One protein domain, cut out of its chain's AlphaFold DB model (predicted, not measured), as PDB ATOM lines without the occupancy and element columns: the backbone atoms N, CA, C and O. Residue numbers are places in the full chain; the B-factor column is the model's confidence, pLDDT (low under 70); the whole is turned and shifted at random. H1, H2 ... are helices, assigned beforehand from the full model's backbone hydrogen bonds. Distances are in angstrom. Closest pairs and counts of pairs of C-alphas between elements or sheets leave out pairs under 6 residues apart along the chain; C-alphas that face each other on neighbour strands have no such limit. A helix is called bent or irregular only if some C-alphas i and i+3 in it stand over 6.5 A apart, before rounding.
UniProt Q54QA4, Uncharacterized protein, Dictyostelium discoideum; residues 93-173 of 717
ATOM      1  N   TYR A  93     124.962 129.709  97.067       60.46
ATOM      2  CA  TYR A  93     125.598 130.082  98.329       60.46
ATOM      3  C   TYR A  93     125.047 129.297  99.520       60.46
ATOM      4  O   TYR A  93     125.813 128.933 100.414       60.46
ATOM      5  N   GLU A  94     123.748 128.987  99.530       67.56
ATOM      6  CA  GLU A  94     123.154 128.111 100.544       67.56
ATOM      7  C   GLU A  94     123.810 126.727 100.502       67.56
ATOM      8  O   GLU A  94     124.322 126.250 101.517       67.56
ATOM      9  N   LYS A  95     123.951 126.162  99.296       75.80
ATOM     10  CA  LYS A  95     124.684 124.911  99.087       75.80
ATOM     11  C   LYS A  95     126.144 125.005  99.535       75.80
ATOM     12  O   LYS A  95     126.645 124.074 100.157       75.80
ATOM     13  N   MET A  96     126.824 126.125  99.270       67.58
ATOM     14  CA  MET A  96     128.196 126.351  99.738       67.58
ATOM     15  C   MET A  96     128.287 126.379 101.271       67.58
ATOM     16  O   MET A  96     129.235 125.830 101.827       67.58
ATOM     17  N   VAL A  97     127.323 126.984 101.973       67.03
ATOM     18  CA  VAL A  97     127.285 126.968 103.448       67.03
ATOM     19  C   VAL A  97     126.995 125.590 103.992       67.03
ATOM     20  O   VAL A  97     127.640 125.201 104.960       67.03
ATOM     21  N   ASP A  98     126.076 124.854 103.382       71.85
ATOM     22  CA  ASP A  98     125.776 123.486 103.790       71.85
ATOM     23  C   ASP A  98     126.974 122.565 103.540       71.85
ATOM     24  O   ASP A  98     127.315 121.743 104.392       71.85
ATOM     25  N   ASP A  99     127.685 122.751 102.425       70.41
ATOM     26  CA  ASP A  99     128.946 122.066 102.158       70.41
ATOM     27  C   ASP A  99     130.018 122.469 103.174       70.41
ATOM     28  O   ASP A  99     130.719 121.597 103.687       70.41
ATOM     29  N   ILE A 100     130.110 123.750 103.549       63.06
ATOM     30  CA  ILE A 100     131.039 124.195 104.591       63.06
ATOM     31  C   ILE A 100     130.674 123.593 105.952       63.06
ATOM     32  O   ILE A 100     131.551 123.126 106.681       63.06
ATOM     33  N   ASP A 101     129.392 123.578 106.313       68.93
ATOM     34  CA  ASP A 101     128.920 123.014 107.572       68.93
ATOM     35  C   ASP A 101     129.192 121.512 107.628       68.93
ATOM     36  O   ASP A 101     129.741 121.006 108.606       68.93
ATOM     37  N   ARG A 102     128.880 120.802 106.542       74.54
ATOM     38  CA  ARG A 102     129.104 119.365 106.404       74.54
ATOM     39  C   ARG A 102     130.588 119.011 106.449       74.54
ATOM     40  O   ARG A 102     130.957 118.099 107.185       74.54
ATOM     41  N   ILE A 103     131.423 119.709 105.678       59.18
ATOM     42  CA  ILE A 103     132.845 119.380 105.503       59.18
ATOM     43  C   ILE A 103     133.677 119.884 106.686       59.18
ATOM     44  O   ILE A 103     134.479 119.130 107.234       59.18
ATOM     45  N   PHE A 104     133.496 121.139 107.104       53.44
ATOM     46  CA  PHE A 104     134.375 121.783 108.087       53.44
ATOM     47  C   PHE A 104     133.807 121.790 109.506       53.44
ATOM     48  O   PHE A 104     134.568 121.689 110.469       53.44
ATOM     49  N   LEU A 105     132.488 121.917 109.666       61.36
ATOM     50  CA  LEU A 105     131.864 122.074 110.986       61.36
ATOM     51  C   LEU A 105     131.199 120.791 111.506       61.36
ATOM     52  O   LEU A 105     130.685 120.792 112.625       61.36
ATOM     53  N   GLY A 106     131.238 119.692 110.744       69.60
ATOM     54  CA  GLY A 106     130.645 118.406 111.121       69.60
ATOM     55  C   GLY A 106     129.119 118.450 111.258       69.60
ATOM     56  O   GLY A 106     128.559 117.771 112.126       69.60
ATOM     57  N   GLY A 107     128.454 119.289 110.457       76.24
ATOM     58  CA  GLY A 107     127.004 119.484 110.475       76.24
ATOM     59  C   GLY A 107     126.500 120.228 111.717       76.24
ATOM     60  O   GLY A 107     125.401 119.950 112.194       76.24
ATOM     61  N   ARG A 108     127.319 121.089 112.339       68.41
ATOM     62  CA  ARG A 108     126.942 121.803 113.574       68.41
ATOM     63  C   ARG A 108     125.835 122.822 113.334       68.41
ATOM     64  O   ARG A 108     124.979 122.962 114.205       68.41
ATOM     65  N   ILE A 109     125.850 123.529 112.205       69.59
ATOM     66  CA  ILE A 109     124.796 124.483 111.840       69.59
ATOM     67  C   ILE A 109     123.495 123.715 111.614       69.59
ATOM     68  O   ILE A 109     122.484 124.079 112.210       69.59
ATOM     69  N   ALA A 110     123.533 122.606 110.873       77.29
ATOM     70  CA  ALA A 110     122.384 121.729 110.665       77.29
ATOM     71  C   ALA A 110     121.826 121.172 111.989       77.29
ATOM     72  O   ALA A 110     120.629 121.269 112.243       77.29
ATOM     73  N   LYS A 111     122.688 120.669 112.886       80.21
ATOM     74  CA  LYS A 111     122.276 120.196 114.224       80.21
ATOM     75  C   LYS A 111     121.651 121.301 115.069       80.21
ATOM     76  O   LYS A 111     120.681 121.050 115.775       80.21
ATOM     77  N   LYS A 112     122.204 122.514 115.011       77.27
ATOM     78  CA  LYS A 112     121.667 123.661 115.747       77.27
ATOM     79  C   LYS A 112     120.298 124.082 115.201       77.27
ATOM     80  O   LYS A 112     119.396 124.292 115.999       77.27
ATOM     81  N   ARG A 113     120.130 124.139 113.873       78.44
ATOM     82  CA  ARG A 113     118.832 124.408 113.225       78.44
ATOM     83  C   ARG A 113     117.783 123.365 113.622       78.44
ATOM     84  O   ARG A 113     116.700 123.747 114.041       78.44
ATOM     85  N   ALA A 114     118.136 122.079 113.590       83.97
ATOM     86  CA  ALA A 114     117.234 121.000 113.999       83.97
ATOM     87  C   ALA A 114     116.796 121.117 115.472       83.97
ATOM     88  O   ALA A 114     115.633 120.891 115.790       83.97
ATOM     89  N   LEU A 115     117.710 121.511 116.366       80.69
ATOM     90  CA  LEU A 115     117.403 121.719 117.782       80.69
ATOM     91  C   LEU A 115     116.495 122.943 117.998       80.69
ATOM     92  O   LEU A 115     115.546 122.866 118.772       80.69
ATOM     93  N   GLU A 116     116.741 124.047 117.284       77.16
ATOM     94  CA  GLU A 116     115.882 125.241 117.317       77.16
ATOM     95  C   GLU A 116     114.469 124.954 116.762       77.16
ATOM     96  O   GLU A 116     113.479 125.433 117.316       77.16
ATOM     97  N   GLU A 117     114.349 124.139 115.708       85.03
ATOM     98  CA  GLU A 117     113.057 123.685 115.169       85.03
ATOM     99  C   GLU A 117     112.310 122.755 116.137       85.03
ATOM    100  O   GLU A 117     111.096 122.886 116.298       85.03
ATOM    101  N   GLU A 118     113.014 121.853 116.828       88.09
ATOM    102  CA  GLU A 118     112.419 120.977 117.843       88.09
ATOM    103  C   GLU A 118     111.909 121.774 119.056       88.09
ATOM    104  O   GLU A 118     110.803 121.523 119.543       88.09
ATOM    105  N   GLU A 119     112.677 122.763 119.528       83.62
ATOM    106  CA  GLU A 119     112.251 123.679 120.594       83.62
ATOM    107  C   GLU A 119     111.007 124.480 120.185       83.62
ATOM    108  O   GLU A 119     110.054 124.579 120.966       83.62
ATOM    109  N   LYS A 120     110.972 124.989 118.946       84.70
ATOM    110  CA  LYS A 120     109.810 125.702 118.402       84.70
ATOM    111  C   LYS A 120     108.574 124.800 118.338       84.70
ATOM    112  O   LYS A 120     107.506 125.209 118.792       84.70
ATOM    113  N   ARG A 121     108.720 123.557 117.867       88.96
ATOM    114  CA  ARG A 121     107.609 122.593 117.789       88.96
ATOM    115  C   ARG A 121     107.049 122.250 119.171       88.96
ATOM    116  O   ARG A 121     105.839 122.278 119.360       88.96
ATOM    117  N   LYS A 122     107.915 121.996 120.161       88.79
ATOM    118  CA  LYS A 122     107.497 121.727 121.554       88.79
ATOM    119  C   LYS A 122     106.732 122.900 122.167       88.79
ATOM    120  O   LYS A 122     105.816 122.695 122.959       88.79
ATOM    121  N   MET A 123     107.104 124.128 121.824       83.10
ATOM    122  CA  MET A 123     106.407 125.319 122.296       83.10
ATOM    123  C   MET A 123     105.039 125.504 121.632       83.10
ATOM    124  O   MET A 123     104.072 125.830 122.320       83.10
ATOM    125  N   GLU A 124     104.941 125.277 120.324       86.09
ATOM    126  CA  GLU A 124     103.663 125.293 119.604       86.09
ATOM    127  C   GLU A 124     102.712 124.214 120.151       86.09
ATOM    128  O   GLU A 124     101.557 124.520 120.445       86.09
ATOM    129  N   GLU A 125     103.218 123.004 120.421       90.42
ATOM    130  CA  GLU A 125     102.467 121.920 121.075       90.42
ATOM    131  C   GLU A 125     101.963 122.331 122.478       90.42
ATOM    132  O   GLU A 125     100.801 122.088 122.809       90.42
ATOM    133  N   LYS A 126     102.788 123.010 123.297       88.90
ATOM    134  CA  LYS A 126     102.368 123.549 124.609       88.90
ATOM    135  C   LYS A 126     101.257 124.601 124.479       88.90
ATOM    136  O   LYS A 126     100.306 124.577 125.260       88.90
ATOM    137  N   MET A 127     101.362 125.511 123.508       84.71
ATOM    138  CA  MET A 127     100.359 126.558 123.266       84.71
ATOM    139  C   MET A 127      99.034 125.976 122.761       84.71
ATOM    140  O   MET A 127      97.965 126.391 123.210       84.71
ATOM    141  N   GLU A 128      99.084 124.984 121.870       88.83
ATOM    142  CA  GLU A 128      97.885 124.302 121.376       88.83
ATOM    143  C   GLU A 128      97.213 123.474 122.483       88.83
ATOM    144  O   GLU A 128      95.988 123.508 122.622       88.83
ATOM    145  N   ALA A 129      97.996 122.782 123.320       86.96
ATOM    146  CA  ALA A 129      97.483 122.062 124.484       86.96
ATOM    147  C   ALA A 129      96.802 123.007 125.487       86.96
ATOM    148  O   ALA A 129      95.719 122.695 125.989       86.96
ATOM    149  N   TYR A 130      97.390 124.185 125.728       83.40
ATOM    150  CA  TYR A 130      96.777 125.228 126.548       83.40
ATOM    151  C   TYR A 130      95.440 125.700 125.950       83.40
ATOM    152  O   TYR A 130      94.431 125.730 126.656       83.40
ATOM    153  N   SER A 131      95.396 125.970 124.639       83.43
ATOM    154  CA  SER A 131      94.173 126.403 123.946       83.43
ATOM    155  C   SER A 131      93.060 125.350 123.987       83.43
ATOM    156  O   SER A 131      91.914 125.678 124.283       83.43
ATOM    157  N   LYS A 132      93.375 124.070 123.746       87.15
ATOM    158  CA  LYS A 132      92.385 122.976 123.818       87.15
ATOM    159  C   LYS A 132      91.875 122.756 125.240       87.15
ATOM    160  O   LYS A 132      90.703 122.443 125.445       87.15
ATOM    161  N   SER A 133      92.746 122.938 126.229       80.38
ATOM    162  CA  SER A 133      92.372 122.829 127.637       80.38
ATOM    163  C   SER A 133      91.433 123.959 128.077       80.38
ATOM    164  O   SER A 133      90.547 123.711 128.894       80.38
ATOM    165  N   ALA A 134      91.568 125.166 127.517       76.60
ATOM    166  CA  ALA A 134      90.627 126.264 127.756       76.60
ATOM    167  C   ALA A 134      89.217 125.946 127.211       76.60
ATOM    168  O   ALA A 134      88.219 126.190 127.887       76.60
ATOM    169  N   GLU A 135      89.115 125.309 126.037       76.90
ATOM    170  CA  GLU A 135      87.823 124.889 125.465       76.90
ATOM    171  C   GLU A 135      87.127 123.785 126.280       76.90
ATOM    172  O   GLU A 135      85.899 123.783 126.406       76.90
ATOM    173  N   GLN A 136      87.885 122.833 126.838       79.59
ATOM    174  CA  GLN A 136      87.328 121.815 127.736       79.59
ATOM    175  C   GLN A 136      86.857 122.428 129.057       79.59
ATOM    176  O   GLN A 136      85.774 122.089 129.532       79.59
ATOM    177  N   ARG A 137      87.614 123.378 129.610       69.82
ATOM    178  CA  ARG A 137      87.274 124.035 130.876       69.82
ATOM    179  C   ARG A 137      86.040 124.921 130.780       69.82
ATOM    180  O   ARG A 137      85.232 124.895 131.699       69.82
ATOM    181  N   ALA A 138      85.790 125.562 129.637       73.89
ATOM    182  CA  ALA A 138      84.525 126.262 129.395       73.89
ATOM    183  C   ALA A 138      83.286 125.346 129.533       73.89
ATOM    184  O   ALA A 138      82.192 125.825 129.828       73.89
ATOM    185  N   LYS A 139      83.438 124.023 129.354       78.77
ATOM    186  CA  LYS A 139      82.369 123.040 129.608       78.77
ATOM    187  C   LYS A 139      82.287 122.613 131.076       78.77
ATOM    188  O   LYS A 139      81.203 122.270 131.534       78.77
ATOM    189  N   GLU A 140      83.404 122.634 131.803       78.46
ATOM    190  CA  GLU A 140      83.482 122.290 133.231       78.46
ATOM    191  C   GLU A 140      83.092 123.453 134.158       78.46
ATOM    192  O   GLU A 140      82.688 123.214 135.292       78.46
ATOM    193  N   GLU A 141      83.157 124.703 133.685       78.30
ATOM    194  CA  GLU A 141      82.702 125.890 134.429       78.30
ATOM    195  C   GLU A 141      81.177 125.904 134.674       78.30
ATOM    196  O   GLU A 141      80.682 126.691 135.483       78.30
ATOM    197  N   VAL A 142      80.418 125.007 134.032       77.98
ATOM    198  CA  VAL A 142      78.975 124.850 134.252       77.98
ATOM    199  C   VAL A 142      78.722 124.206 135.624       77.98
ATOM    200  O   VAL A 142      78.626 122.987 135.746       77.98
ATOM    201  N   GLY A 143      78.591 125.038 136.662       80.70
ATOM    202  CA  GLY A 143      78.202 124.630 138.020       80.70
ATOM    203  C   GLY A 143      79.102 125.134 139.152       80.70
ATOM    204  O   GLY A 143      78.780 124.892 140.314       80.70
ATOM    205  N   LEU A 144      80.199 125.828 138.838       82.01
ATOM    206  CA  LEU A 144      81.069 126.454 139.839       82.01
ATOM    207  C   LEU A 144      80.518 127.818 140.270       82.01
ATOM    208  O   LEU A 144      79.780 128.472 139.530       82.01
ATOM    209  N   SER A 145      80.874 128.245 141.480       86.00
ATOM    210  CA  SER A 145      80.537 129.589 141.959       86.00
ATOM    211  C   SER A 145      81.320 130.663 141.189       86.00
ATOM    212  O   SER A 145      82.423 130.406 140.705       86.00
ATOM    213  N   GLU A 146      80.779 131.881 141.085       81.61
ATOM    214  CA  GLU A 146      81.457 132.985 140.382       81.61
ATOM    215  C   GLU A 146      82.847 133.304 140.967       81.61
ATOM    216  O   GLU A 146      83.754 133.658 140.215       81.61
ATOM    217  N   GLU A 147      83.044 133.123 142.280       83.15
ATOM    218  CA  GLU A 147      84.346 133.313 142.940       83.15
ATOM    219  C   GLU A 147      85.384 132.275 142.488       83.15
ATOM    220  O   GLU A 147      86.503 132.642 142.124       83.15
ATOM    221  N   GLU A 148      85.014 130.992 142.418       82.98
ATOM    222  CA  GLU A 148      85.916 129.935 141.935       82.98
ATOM    223  C   GLU A 148      86.250 130.099 140.447       82.98
ATOM    224  O   GLU A 148      87.381 129.840 140.028       82.98
ATOM    225  N   ILE A 149      85.285 130.560 139.644       83.17
ATOM    226  CA  ILE A 149      85.508 130.876 138.228       83.17
ATOM    227  C   ILE A 149      86.508 132.037 138.101       83.17
ATOM    228  O   ILE A 149      87.424 131.979 137.278       83.17
ATOM    229  N   ALA A 150      86.390 133.075 138.933       82.98
ATOM    230  CA  ALA A 150      87.302 134.217 138.914       82.98
ATOM    231  C   ALA A 150      88.738 133.840 139.326       82.98
ATOM    232  O   ALA A 150      89.693 134.260 138.664       82.98
ATOM    233  N   GLU A 151      88.914 133.025 140.373       85.76
ATOM    234  CA  GLU A 151      90.241 132.550 140.786       85.76
ATOM    235  C   GLU A 151      90.900 131.671 139.717       85.76
ATOM    236  O   GLU A 151      92.078 131.866 139.400       85.76
ATOM    237  N   ARG A 152      90.138 130.756 139.102       82.54
ATOM    238  CA  ARG A 152      90.640 129.907 138.011       82.54
ATOM    239  C   ARG A 152      91.078 130.729 136.805       82.54
ATOM    240  O   ARG A 152      92.195 130.541 136.326       82.54
ATOM    241  N   ARG A 153      90.265 131.696 136.370       82.81
ATOM    242  CA  ARG A 153      90.610 132.579 135.242       82.81
ATOM    243  C   ARG A 153      91.852 133.421 135.516       82.81
ATOM    244  O   ARG A 153      92.669 133.618 134.620       82.81
ATOM    245  N   LYS A 154      92.048 133.872 136.758       85.55
ATOM    246  CA  LYS A 154      93.255 134.610 137.153       85.55
ATOM    247  C   LYS A 154      94.511 133.731 137.120       85.55
ATOM    248  O   LYS A 154      95.556 134.184 136.659       85.55
ATOM    249  N   ALA A 155      94.418 132.481 137.578       83.42
ATOM    250  CA  ALA A 155      95.522 131.520 137.507       83.42
ATOM    251  C   ALA A 155      95.865 131.134 136.055       83.42
ATOM    252  O   ALA A 155      97.035 131.032 135.693       83.42
ATOM    253  N   GLU A 156      94.849 130.977 135.209       80.39
ATOM    254  CA  GLU A 156      95.009 130.725 133.776       80.39
ATOM    255  C   GLU A 156      95.703 131.879 133.062       80.39
ATOM    256  O   GLU A 156      96.674 131.670 132.338       80.39
ATOM    257  N   GLN A 157      95.265 133.110 133.318       83.22
ATOM    258  CA  GLN A 157      95.881 134.289 132.726       83.22
ATOM    259  C   GLN A 157      97.374 134.393 133.081       83.22
ATOM    260  O   GLN A 157      98.187 134.692 132.206       83.22
ATOM    261  N   LEU A 158      97.756 134.058 134.319       86.40
ATOM    262  CA  LEU A 158      99.162 133.997 134.733       86.40
ATOM    263  C   LEU A 158      99.959 132.928 133.969       86.40
ATOM    264  O   LEU A 158     101.067 133.211 133.514       86.40
ATOM    265  N   LEU A 159      99.397 131.728 133.787       85.53
ATOM    266  CA  LEU A 159     100.050 130.647 133.038       85.53
ATOM    267  C   LEU A 159     100.218 131.007 131.553       85.53
ATOM    268  O   LEU A 159     101.262 130.740 130.956       85.53
ATOM    269  N   TYR A 160      99.214 131.654 130.957       82.46
ATOM    270  CA  TYR A 160      99.287 132.138 129.580       82.46
ATOM    271  C   TYR A 160     100.356 133.222 129.408       82.46
ATOM    272  O   TYR A 160     101.152 133.155 128.473       82.46
ATOM    273  N   GLU A 161     100.426 134.194 130.323       84.17
ATOM    274  CA  GLU A 161     101.465 135.230 130.310       84.17
ATOM    275  C   GLU A 161     102.878 134.652 130.478       84.17
ATOM    276  O   GLU A 161     103.832 135.168 129.889       84.17
ATOM    277  N   GLU A 162     103.036 133.588 131.268       86.91
ATOM    278  CA  GLU A 162     104.311 132.887 131.429       86.91
ATOM    279  C   GLU A 162     104.742 132.184 130.134       86.91
ATOM    280  O   GLU A 162     105.878 132.376 129.686       86.91
ATOM    281  N   LEU A 163     103.824 131.466 129.475       83.49
ATOM    282  CA  LEU A 163     104.069 130.834 128.172       83.49
ATOM    283  C   LEU A 163     104.369 131.866 127.075       83.49
ATOM    284  O   LEU A 163     105.258 131.645 126.250       83.49
ATOM    285  N   LEU A 164     103.692 133.019 127.083       81.92
ATOM    286  CA  LEU A 164     103.952 134.099 126.128       81.92
ATOM    287  C   LEU A 164     105.355 134.696 126.323       81.92
ATOM    288  O   LEU A 164     106.081 134.890 125.351       81.92
ATOM    289  N   LYS A 165     105.783 134.908 127.576       85.04
ATOM    290  CA  LYS A 165     107.151 135.354 127.901       85.04
ATOM    291  C   LYS A 165     108.203 134.313 127.522       85.04
ATOM    292  O   LYS A 165     109.312 134.683 127.135       85.04
ATOM    293  N   GLU A 166     107.898 133.021 127.652       80.37
ATOM    294  CA  GLU A 166     108.777 131.943 127.184       80.37
ATOM    295  C   GLU A 166     108.906 131.983 125.652       80.37
ATOM    296  O   GLU A 166     110.027 131.950 125.138       80.37
ATOM    297  N   LYS A 167     107.788 132.192 124.940       79.96
ATOM    298  CA  LYS A 167     107.741 132.344 123.479       79.96
ATOM    299  C   LYS A 167     108.515 133.547 122.963       79.96
ATOM    300  O   LYS A 167     109.336 133.410 122.054       79.96
ATOM    301  N   GLU A 168     108.344 134.703 123.589       76.71
ATOM    302  CA  GLU A 168     109.114 135.903 123.261       76.71
ATOM    303  C   GLU A 168     110.614 135.719 123.533       76.71
ATOM    304  O   GLU A 168     111.450 136.261 122.806       76.71
ATOM    305  N   LYS A 169     110.999 134.928 124.547       75.40
ATOM    306  CA  LYS A 169     112.410 134.594 124.801       75.40
ATOM    307  C   LYS A 169     112.989 133.699 123.706       75.40
ATOM    308  O   LYS A 169     114.133 133.925 123.314       75.40
ATOM    309  N   THR A 170     112.256 132.699 123.217       70.36
ATOM    310  CA  THR A 170     112.712 131.842 122.105       70.36
ATOM    311  C   THR A 170     112.750 132.583 120.774       70.36
ATOM    312  O   THR A 170     113.758 132.502 120.078       70.36
ATOM    313  N   GLU A 171     111.726 133.375 120.446       67.08
ATOM    314  CA  GLU A 171     111.700 134.169 119.207       67.08
ATOM    315  C   GLU A 171     112.735 135.308 119.259       67.08
ATOM    316  O   GLU A 171     113.466 135.553 118.298       67.08
ATOM    317  N   GLY A 172     112.911 135.942 120.422       50.98
ATOM    318  CA  GLY A 172     113.918 136.981 120.641       50.98
ATOM    319  C   GLY A 172     115.366 136.483 120.547       50.98
ATOM    320  O   GLY A 172     116.247 137.245 120.135       50.98
ATOM    321  N   LYS A 173     115.633 135.203 120.855       52.22
ATOM    322  CA  LYS A 173     116.956 134.577 120.651       52.22
ATOM    323  C   LYS A 173     117.340 134.487 119.168       52.22
ATOM    324  O   LYS A 173     118.535 134.505 118.873       52.22
TER     325      LYS A 173
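This is residues 93 to 173 of the 717 residues of an uncharacterized protein of Dictyostelium discoideum (UniProt Q54QA4). The domain is a long, loose helical hairpin: H2, the longest helix, makes most of the long axis, and after a tight link H3 folds back beside it. The short helix H1 stands crosswise at the other end of H2, making a corner with it, and residues 142 to 148, at the turn of the hairpin, stick out free. The printed part has 81 residues with three named helices, in the order H1, H2, H3 along the chain, and no named strand; its class is all helix. The whole is extended, with a radius of gyration of the C-alphas of 20.4 A, and its outline is a rod that spans 64 by 20 by 18 A.

H2 takes residues 108 to 140 and measures 47.7 A from first to last C-alpha; C-alpha 108 is at (126.942, 121.803, 113.574) and C-alpha 140 at (83.482, 122.290, 133.231). H3, residues 146 to 173, measures 40.6 A and ends with C-alpha 173 at (116.956, 134.577, 120.651). H1, residues 93 to 104, measures 15.5 A and begins with C-alpha 93 at (125.598, 130.082, 98.329). No helix is bent.

H2 and H3 form a helical hairpin and run opposite ways at a shallow tilt of 13 degrees. They touch with 4 pairs of C-alphas within 8 A, and their centres are 14.6 A apart. The closest C-alphas of the two, those of Met 123 and Lys 167, are 7.2 A apart. H2 touches H3 with residues 120 to 130 alone, and H3 touches H2 with residues 160 to 170 alone. H1 touches H2 with residues 98 to 102 alone, and H2 touches H1 with residues 108 to 110 alone. Their closest C-alphas, those of Asp 101 and Ile 109, are 6.1 A apart. The lines of H1 and H2 are about perpendicular, but only just, at 72 degrees. H1 and H3 are apart. In H1 and H3 every O i to N i+4 pair is within hydrogen-bond range; in H2, 28 of 29 are.

The two C-alphas farthest apart in the domain, those of Ile 103 and Ser 145, are 64.6 A apart, while those of Tyr 93 and Lys 173, the first and last printed, are 24.4 A apart. The printed part has no cut. Both links, H1 to H2 with 3 residues and H2 to H3 with 5, are tight. Residues 142 to 148, of which 146 to 148 belong to H3, stand free. The mean pLDDT of the printed part is 78.1, and 16 residues are under 70, among them residues 103 to 106 and residues 171 to 173; H1 has a mean of 67.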